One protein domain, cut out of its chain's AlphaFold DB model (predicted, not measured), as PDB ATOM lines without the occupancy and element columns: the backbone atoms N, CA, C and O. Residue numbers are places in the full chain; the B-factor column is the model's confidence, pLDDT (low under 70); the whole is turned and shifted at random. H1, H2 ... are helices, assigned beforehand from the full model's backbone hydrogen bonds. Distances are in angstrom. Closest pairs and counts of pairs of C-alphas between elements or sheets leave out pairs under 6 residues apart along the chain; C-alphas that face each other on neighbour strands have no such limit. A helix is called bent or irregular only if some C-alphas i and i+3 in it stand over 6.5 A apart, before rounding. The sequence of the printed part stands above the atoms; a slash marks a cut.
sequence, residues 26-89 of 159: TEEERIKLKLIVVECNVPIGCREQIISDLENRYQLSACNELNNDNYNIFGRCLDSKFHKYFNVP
ATOM      1  N   THR A  26     138.346 182.967 157.312       91.75
ATOM      2  CA  THR A  26     137.547 184.119 156.876       91.75
ATOM      3  C   THR A  26     138.394 185.095 156.052       91.75
ATOM      4  O   THR A  26     139.624 185.088 156.117       91.75
ATOM      5  N   GLU A  27     137.751 185.999 155.308       92.33
ATOM      6  CA  GLU A  27     138.472 187.034 154.548       92.33
ATOM      7  C   GLU A  27     139.311 187.955 155.453       92.33
ATOM      8  O   GLU A  27     140.434 188.318 155.099       92.33
ATOM      9  N   GLU A  28     138.828 188.279 156.658       93.95
ATOM     10  CA  GLU A  28     139.602 189.052 157.638       93.95
ATOM     11  C   GLU A  28     140.866 188.296 158.077       93.95
ATOM     12  O   GLU A  28     141.963 188.857 158.128       93.95
ATOM     13  N   GLU A  29     140.738 187.002 158.364       93.64
ATOM     14  CA  GLU A  29     141.865 186.155 158.748       93.64
ATOM     15  C   GLU A  29     142.870 185.988 157.604       93.64
ATOM     16  O   GLU A  29     144.078 186.055 157.831       93.64
ATOM     17  N   ARG A  30     142.395 185.861 156.365       93.82
ATOM     18  CA  ARG A  30     143.249 185.838 155.174       93.82
ATOM     19  C   ARG A  30     144.020 187.148 154.992       93.82
ATOM     20  O   ARG A  30     145.198 187.116 154.632       93.82
ATOM     21  N   ILE A  31     143.409 188.302 155.272       94.73
ATOM     22  CA  ILE A  31     144.124 189.591 155.290       94.73
ATOM     23  C   ILE A  31     145.212 189.581 156.372       94.73
ATOM     24  O   ILE A  31     146.345 189.975 156.090       94.73
ATOM     25  N   LYS A  32     144.919 189.064 157.575       95.53
ATOM     26  CA  LYS A  32     145.930 188.900 158.637       95.53
ATOM     27  C   LYS A  32     147.084 188.005 158.181       95.53
ATOM     28  O   LYS A  32     148.234 188.377 158.388       95.53
ATOM     29  N   LEU A  33     146.813 186.882 157.510       94.96
ATOM     30  CA  LEU A  33     147.861 186.017 156.951       94.96
ATOM     31  C   LEU A  33     148.750 186.765 155.953       94.96
ATOM     32  O   LEU A  33     149.973 186.735 156.081       94.96
ATOM     33  N   LYS A  34     148.146 187.486 155.000       95.62
ATOM     34  CA  LYS A  34     148.880 188.305 154.020       95.62
ATOM     35  C   LYS A  34     149.783 189.333 154.706       95.62
ATOM     36  O   LYS A  34     150.943 189.470 154.321       95.62
ATOM     37  N   LEU A  35     149.283 190.011 155.740       95.63
ATOM     38  CA  LEU A  35     150.064 190.967 156.532       95.63
ATOM     39  C   LEU A  35     151.239 190.292 157.244       95.63
ATOM     40  O   LEU A  35     152.366 190.761 157.128       95.63
ATOM     41  N   ILE A  36     151.006 189.168 157.926       95.71
ATOM     42  CA  ILE A  36     152.045 188.425 158.656       95.71
ATOM     43  C   ILE A  36     153.177 187.983 157.720       95.71
ATOM     44  O   ILE A  36     154.351 188.137 158.050       95.71
ATOM     45  N   VAL A  37     152.835 187.465 156.539       94.56
ATOM     46  CA  VAL A  37     153.807 187.004 155.538       94.56
ATOM     47  C   VAL A  37     154.664 188.162 155.013       94.56
ATOM     48  O   VAL A  37     155.867 187.994 154.805       94.56
ATOM     49  N   VAL A  38     154.082 189.355 154.863       94.36
ATOM     50  CA  VAL A  38     154.831 190.573 154.515       94.36
ATOM     51  C   VAL A  38     155.719 191.030 155.674       94.36
ATOM     52  O   VAL A  38     156.906 191.265 155.463       94.36
ATOM     53  N   GLU A  39     155.184 191.110 156.895       95.59
ATOM     54  CA  GLU A  39     155.931 191.522 158.094       95.59
ATOM     55  C   GLU A  39     157.124 190.607 158.396       95.59
ATOM     56  O   GLU A  39     158.131 191.061 158.937       95.59
ATOM     57  N   CYS A  40     157.019 189.325 158.052       94.81
ATOM     58  CA  CYS A  40     158.083 188.342 158.230       94.81
ATOM     59  C   CYS A  40     159.061 188.263 157.055       94.81
ATOM     60  O   CYS A  40     159.869 187.337 157.009       94.81
ATOM     61  N   ASN A  41     159.012 189.227 156.129       92.20
ATOM     62  CA  ASN A  41     159.905 189.327 154.975       92.20
ATOM     63  C   ASN A  41     159.954 188.045 154.128       92.20
ATOM     64  O   ASN A  41     160.990 187.718 153.550       92.20
ATOM     65  N   VAL A  42     158.836 187.317 154.031       90.54
ATOM     66  CA  VAL A  42     158.758 186.147 153.149       90.54
ATOM     67  C   VAL A  42     158.946 186.627 151.701       90.54
ATOM     68  O   VAL A  42     158.258 187.585 151.299       90.54
ATOM     69  N   PRO A  43     159.853 186.002 150.919       90.29
ATOM     70  CA  PRO A  43     160.096 186.377 149.531       90.29
ATOM     71  C   PRO A  43     158.812 186.360 148.720       90.29
ATOM     72  O   PRO A  43     157.943 185.514 148.943       90.29
ATOM     73  N   ILE A  44     158.677 187.311 147.794       90.42
ATOM     74  CA  ILE A  44     157.416 187.536 147.085       90.42
ATOM     75  C   ILE A  44     156.950 186.283 146.333       90.42
ATOM     76  O   ILE A  44     155.761 185.976 146.388       90.42
ATOM     77  N   GLY A  45     157.881 185.516 145.748       90.68
ATOM     78  CA  GLY A  45     157.591 184.270 145.036       90.68
ATOM     79  C   GLY A  45     157.106 183.129 145.933       90.68
ATOM     80  O   GLY A  45     156.500 182.184 145.443       90.68
ATOM     81  N   CYS A  46     157.303 183.224 147.251       91.67
ATOM     82  CA  CYS A  46     156.906 182.190 148.210       91.67
ATOM     83  C   CYS A  46     155.617 182.518 148.969       91.67
ATOM     84  O   CYS A  46     155.074 181.656 149.658       91.67
ATOM     85  N   ARG A  47     155.120 183.759 148.892       92.82
ATOM     86  CA  ARG A  47     154.037 184.226 149.774       92.82
ATOM     87  C   ARG A  47     152.754 183.432 149.600       92.82
ATOM     88  O   ARG A  47     152.153 183.054 150.596       92.82
ATOM     89  N   GLU A  48     152.347 183.169 148.363       92.62
ATOM     90  CA  GLU A  48     151.109 182.433 148.082       92.62
ATOM     91  C   GLU A  48     151.179 180.991 148.585       92.62
ATOM     92  O   GLU A  48     150.237 180.517 149.215       92.62
ATOM     93  N   GLN A  49     152.319 180.327 148.386       92.01
ATOM     94  CA  GLN A  49     152.551 178.976 148.889       92.01
ATOM     95  C   GLN A  49     152.496 178.938 150.419       92.01
ATOM     96  O   GLN A  49     151.778 178.123 150.981       92.01
ATOM     97  N   ILE A  50     153.176 179.867 151.098       92.89
ATOM     98  CA  ILE A  50     153.174 179.939 152.564       92.89
ATOM     99  C   ILE A  50     151.780 180.269 153.115       92.89
ATOM    100  O   ILE A  50     151.369 179.695 154.122       92.89
ATOM    101  N   ILE A  51     151.025 181.162 152.465       93.92
ATOM    102  CA  ILE A  51     149.627 181.430 152.837       93.92
ATOM    103  C   ILE A  51     148.798 180.154 152.678       93.92
ATOM    104  O   ILE A  51     148.061 179.805 153.593       93.92
ATOM    105  N   SER A  52     148.958 179.436 151.566       92.49
ATOM    106  CA  SER A  52     148.272 178.167 151.318       92.49
ATOM    107  C   SER A  52     148.623 177.106 152.366       92.49
ATOM    108  O   SER A  52     147.728 176.439 152.877       92.49
ATOM    109  N   ASP A  53     149.892 176.975 152.754       92.09
ATOM    110  CA  ASP A  53     150.316 176.038 153.802       92.09
ATOM    111  C   ASP A  53     149.663 176.373 155.151       92.09
ATOM    112  O   ASP A  53     149.192 175.481 155.859       92.09
ATOM    113  N   LEU A  54     149.582 177.666 155.493       92.90
ATOM    114  CA  LEU A  54     148.922 178.143 156.709       92.90
ATOM    115  C   LEU A  54     147.405 177.917 156.665       92.90
ATOM    116  O   LEU A  54     146.835 177.468 157.659       92.90
ATOM    117  N   GLU A  55     146.747 178.182 155.537       91.57
ATOM    118  CA  GLU A  55     145.306 177.947 155.374       91.57
ATOM    119  C   GLU A  55     144.973 176.450 155.448       91.57
ATOM    120  O   GLU A  55     144.036 176.056 156.141       91.57
ATOM    121  N   ASN A  56     145.787 175.609 154.806       86.46
ATOM    122  CA  ASN A  56     145.593 174.161 154.753       86.46
ATOM    123  C   ASN A  56     146.206 173.405 155.943       86.46
ATOM    124  O   ASN A  56     146.134 172.177 155.996       86.46
ATOM    125  N   ARG A  57     146.786 174.124 156.913       83.28
ATOM    126  CA  ARG A  57     147.328 173.566 158.164       83.28
ATOM    127  C   ARG A  57     148.429 172.531 157.939       83.28
ATOM    128  O   ARG A  57     148.599 171.603 158.732       83.28
ATOM    129  N   TYR A  58     149.200 172.711 156.873       80.75
ATOM    130  CA  TYR A  58     150.365 171.894 156.572       80.75
ATOM    131  C   TYR A  58     151.618 172.456 157.236       80.75
ATOM    132  O   TYR A  58     151.661 173.612 157.662       80.75
ATOM    133  N   GLN A  59     152.655 171.619 157.345       87.80
ATOM    134  CA  GLN A  59     153.993 172.132 157.626       87.80
ATOM    135  C   GLN A  59     154.366 173.164 156.559       87.80
ATOM    136  O   GLN A  59     154.043 172.966 155.389       87.80
ATOM    137  N   LEU A  60     155.050 174.239 156.953       88.66
ATOM    138  CA  LEU A  60     155.526 175.216 155.979       88.66
ATOM    139  C   LEU A  60     156.422 174.532 154.947       88.66
ATOM    140  O   LEU A  60     157.435 173.916 155.293       88.66
ATOM    141  N   SER A  61     156.053 174.651 153.682       84.78
ATOM    142  CA  SER A  61     156.792 174.079 152.575       84.78
ATOM    143  C   SER A  61     158.075 174.866 152.318       84.78
ATOM    144  O   SER A  61     158.155 176.076 152.536       84.78
ATOM    145  N   ALA A  62     159.090 174.174 151.800       80.49
ATOM    146  CA  ALA A  62     160.204 174.857 151.163       80.49
ATOM    147  C   ALA A  62     159.719 175.502 149.852       80.49
ATOM    148  O   ALA A  62     158.882 174.945 149.138       80.49
ATOM    149  N   CYS A  63     160.267 176.668 149.540       82.59
ATOM    150  CA  CYS A  63     160.045 177.388 148.293       82.59
ATOM    151  C   CYS A  63     161.411 177.667 147.665       82.59
ATOM    152  O   CYS A  63     162.395 177.832 148.382       82.59
ATOM    153  N   ASN A  64     161.482 177.721 146.336       77.40
ATOM    154  CA  ASN A  64     162.749 177.800 145.599       77.40
ATOM    155  C   ASN A  64     163.607 179.032 145.954       77.40
ATOM    156  O   ASN A  64     164.820 178.997 145.777       77.40
ATOM    157  N   GLU A  65     163.000 180.106 146.470       76.67
ATOM    158  CA  GLU A  65     163.708 181.320 146.910       76.67
ATOM    159  C   GLU A  65     164.202 181.243 148.370       76.67
ATOM    160  O   GLU A  65     164.771 182.203 148.894       76.67
ATOM    161  N   LEU A  66     163.989 180.114 149.052       73.84
ATOM    162  CA  LEU A  66     164.369 179.901 150.444       73.84
ATOM    163  C   LEU A  66     165.571 178.966 150.537       73.84
ATOM    164  O   LEU A  66     165.478 177.775 150.249       73.84
ATOM    165  N   ASN A  67     166.696 179.492 151.017       75.08
ATOM    166  CA  ASN A  67     167.732 178.649 151.606       75.08
ATOM    167  C   ASN A  67     167.321 178.241 153.042       75.08
ATOM    168  O   ASN A  67     166.409 178.829 153.634       75.08
ATOM    169  N   ASN A  68     167.987 177.232 153.611       71.48
ATOM    170  CA  ASN A  68     167.657 176.723 154.952       71.48
ATOM    171  C   ASN A  68     167.769 177.801 156.047       71.48
ATOM    172  O   ASN A  68     166.964 177.815 156.977       71.48
ATOM    173  N   ASP A  69     168.728 178.722 155.927       72.53
ATOM    174  CA  ASP A  69     168.923 179.799 156.906       72.53
ATOM    175  C   ASP A  69     167.727 180.758 156.927       72.53
ATOM    176  O   ASP A  69     167.191 181.078 157.991       72.53
ATOM    177  N   ASN A  70     167.237 181.146 155.749       80.98
ATOM    178  CA  ASN A  70     166.049 181.979 155.624       80.98
ATOM    179  C   ASN A  70     164.798 181.231 156.105       80.98
ATOM    180  O   ASN A  70     163.962 181.855 156.759       80.98
ATOM    181  N   TYR A  71     164.703 179.913 155.859       85.63
ATOM    182  CA  TYR A  71     163.598 179.061 156.329       85.63
ATOM    183  C   TYR A  71     163.338 179.198 157.826       85.63
ATOM    184  O   TYR A  71     162.219 179.504 158.247       85.63
ATOM    185  N   ASN A  72     164.388 179.068 158.633       87.40
ATOM    186  CA  ASN A  72     164.252 179.172 160.083       87.40
ATOM    187  C   ASN A  72     163.931 180.603 160.538       87.40
ATOM    188  O   ASN A  72     163.126 180.794 161.452       87.40
ATOM    189  N   ILE A  73     164.513 181.623 159.898       89.06
ATOM    190  CA  ILE A  73     164.294 183.030 160.267       89.06
ATOM    191  C   ILE A  73     162.831 183.432 160.065       89.06
ATOM    192  O   ILE A  73     162.188 183.902 161.013       89.06
ATOM    193  N   PHE A  74     162.278 183.241 158.862       90.47
ATOM    194  CA  PHE A  74     160.884 183.618 158.635       90.47
ATOM    195  C   PHE A  74     159.941 182.653 159.355       90.47
ATOM    196  O   PHE A  74     158.933 183.111 159.878       90.47
ATOM    197  N   GLY A  75     160.261 181.355 159.453       92.74
ATOM    198  CA  GLY A  75     159.422 180.369 160.137       92.74
ATOM    199  C   GLY A  75     159.178 180.734 161.603       92.74
ATOM    200  O   GLY A  75     158.032 180.786 162.051       92.74
ATOM    201  N   ARG A  76     160.236 181.129 162.327       93.65
ATOM    202  CA  ARG A  76     160.136 181.671 163.696       93.65
ATOM    203  C   ARG A  76     159.303 182.954 163.762       93.65
ATOM    204  O   ARG A  76     158.544 183.150 164.715       93.65
ATOM    205  N   CYS A  77     159.446 183.840 162.776       95.51
ATOM    206  CA  CYS A  77     158.652 185.064 162.715       95.51
ATOM    207  C   CYS A  77     157.165 184.763 162.491       95.51
ATOM    208  O   CYS A  77     156.328 185.249 163.256       95.51
ATOM    209  N   LEU A  78     156.847 183.936 161.488       95.11
ATOM    210  CA  LEU A  78     155.488 183.519 161.159       95.11
ATOM    211  C   LEU A  78     154.835 182.873 162.374       95.11
ATOM    212  O   LEU A  78     153.719 183.238 162.720       95.11
ATOM    213  N   ASP A  79     155.551 181.993 163.071       94.68
ATOM    214  CA  ASP A  79     155.070 181.325 164.277       94.68
ATOM    215  C   ASP A  79     154.701 182.332 165.374       94.68
ATOM    216  O   ASP A  79     153.576 182.345 165.880       94.68
ATOM    217  N   SER A  80     155.617 183.250 165.690       94.51
ATOM    218  CA  SER A  80     155.403 184.289 166.702       94.51
ATOM    219  C   SER A  80     154.211 185.194 166.372       94.51
ATOM    220  O   SER A  80     153.375 185.476 167.243       94.51
ATOM    221  N   LYS A  81     154.123 185.636 165.112       95.24
ATOM    222  CA  LYS A  81     153.075 186.531 164.619       95.24
ATOM    223  C   LYS A  81     151.730 185.821 164.536       95.24
ATOM    224  O   LYS A  81     150.750 186.368 165.030       95.24
ATOM    225  N   PHE A  82     151.673 184.597 164.019       94.01
ATOM    226  CA  PHE A  82     150.445 183.811 163.944       94.01
ATOM    227  C   PHE A  82     149.838 183.603 165.335       94.01
ATOM    228  O   PHE A  82     148.682 183.951 165.562       94.01
ATOM    229  N   HIS A  83     150.640 183.173 166.314       90.87
ATOM    230  CA  HIS A  83     150.172 183.041 167.696       90.87
ATOM    231  C   HIS A  83     149.634 184.363 168.269       90.87
ATOM    232  O   HIS A  83     148.668 184.349 169.027       90.87
ATOM    233  N   LYS A  84     150.233 185.505 167.901       91.13
ATOM    234  CA  LYS A  84     149.787 186.837 168.339       91.13
ATOM    235  C   LYS A  84     148.471 187.266 167.678       91.13
ATOM    236  O   LYS A  84     147.600 187.777 168.368       91.13
ATOM    237  N   TYR A  85     148.336 187.103 166.363       92.23
ATOM    238  CA  TYR A  85     147.169 187.581 165.608       92.23
ATOM    239  C   TYR A  85     145.937 186.678 165.763       92.23
ATOM    240  O   TYR A  85     144.816 187.169 165.649       92.23
ATOM    241  N   PHE A  86     146.142 185.386 166.038       90.60
ATOM    242  CA  PHE A  86     145.079 184.377 166.138       90.60
ATOM    243  C   PHE A  86     144.850 183.856 167.566       90.60
ATOM    244  O   PHE A  86     144.032 182.963 167.763       90.60
ATOM    245  N   ASN A  87     145.560 184.388 168.570       86.86
ATOM    246  CA  ASN A  87     145.452 183.984 169.981       86.86
ATOM    247  C   ASN A  87     145.587 182.464 170.215       86.86
ATOM    248  O   ASN A  87     144.958 181.894 171.108       86.86
ATOM    249  N   VAL A  88     146.420 181.790 169.419       83.62
ATOM    250  CA  VAL A  88     146.653 180.345 169.550       83.62
ATOM    251  C   VAL A  88     147.576 180.076 170.748       83.62
ATOM    252  O   VAL A  88     148.529 180.828 170.967       83.62
ATOM    253  N   PRO A  89     147.353 179.008 171.538       83.21
ATOM    254  CA  PRO A  89     148.263 178.636 172.615       83.21
ATOM    255  C   PRO A  89     149.652 178.261 172.096       83.21
ATOM    256  O   PRO A  89     149.802 177.373 171.257       83.21
TER     257      PRO A  89
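This is residues 26 to 89 of the 159 residues of an uncharacterized protein of Strongyloides stercoralis (UniProt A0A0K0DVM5). The longest helix, H3, runs along one side of a small domain, and a splayed helical hairpin of H1 and H2 makes the other side, with H1 the helix that touches both others. A long loop, residues 56 to 67, leads from the end of H2 back to the beginning of H3. The printed part has 64 residues with three named helices, in the order H1, H2, H3, and no named strand; its class is all helix. It is compact, with a radius of gyration of the C-alphas of 10.9 A, and rounded, spanning 29 by 21 by 20 A.

H3, residues 68 to 86, touches H1, residues 27 to 39, through residues 78 to 85 of H3 and 32 to 37 of H1 alone. Their closest C-alphas are those of Lys 81 and Ile 36, 6.3 A apart. The two run opposite ways at a steep tilt of 39 degrees. H1 also touches H2, residues 44 to 55, with its residues 33 to 38 alone; the closest C-alphas are those of Val 37 and Arg 47, 6.4 A apart. H1 and H2 form a helical hairpin, running opposite ways at a steep tilt of 44 degrees. H2 and H3 are apart. In H1 and H3 every O i to N i+4 pair is within hydrogen-bond range; in H2 6 of 8 are.

H3 is 26.3 A long, from C-alpha 68 at (167.657, 176.723, 154.952) to C-alpha 86 at (145.079, 184.377, 166.138). H1 is 18.4 A long and begins with C-alpha 27 at (138.472, 187.034, 154.548). H2 is 17.5 A long and irregular: C-alphas 45 and 48 are 7.4 A apart.

The two C-alphas farthest apart are those of Thr 26 and Asp 69, 31.7 A. The printed part has no cut. The link from H1 to H2 is tight, with 4 residues, and that from H2 to H3 is long, with 12. Mean pLDDT of the printed part is 89.5, and no printed residue is under 70.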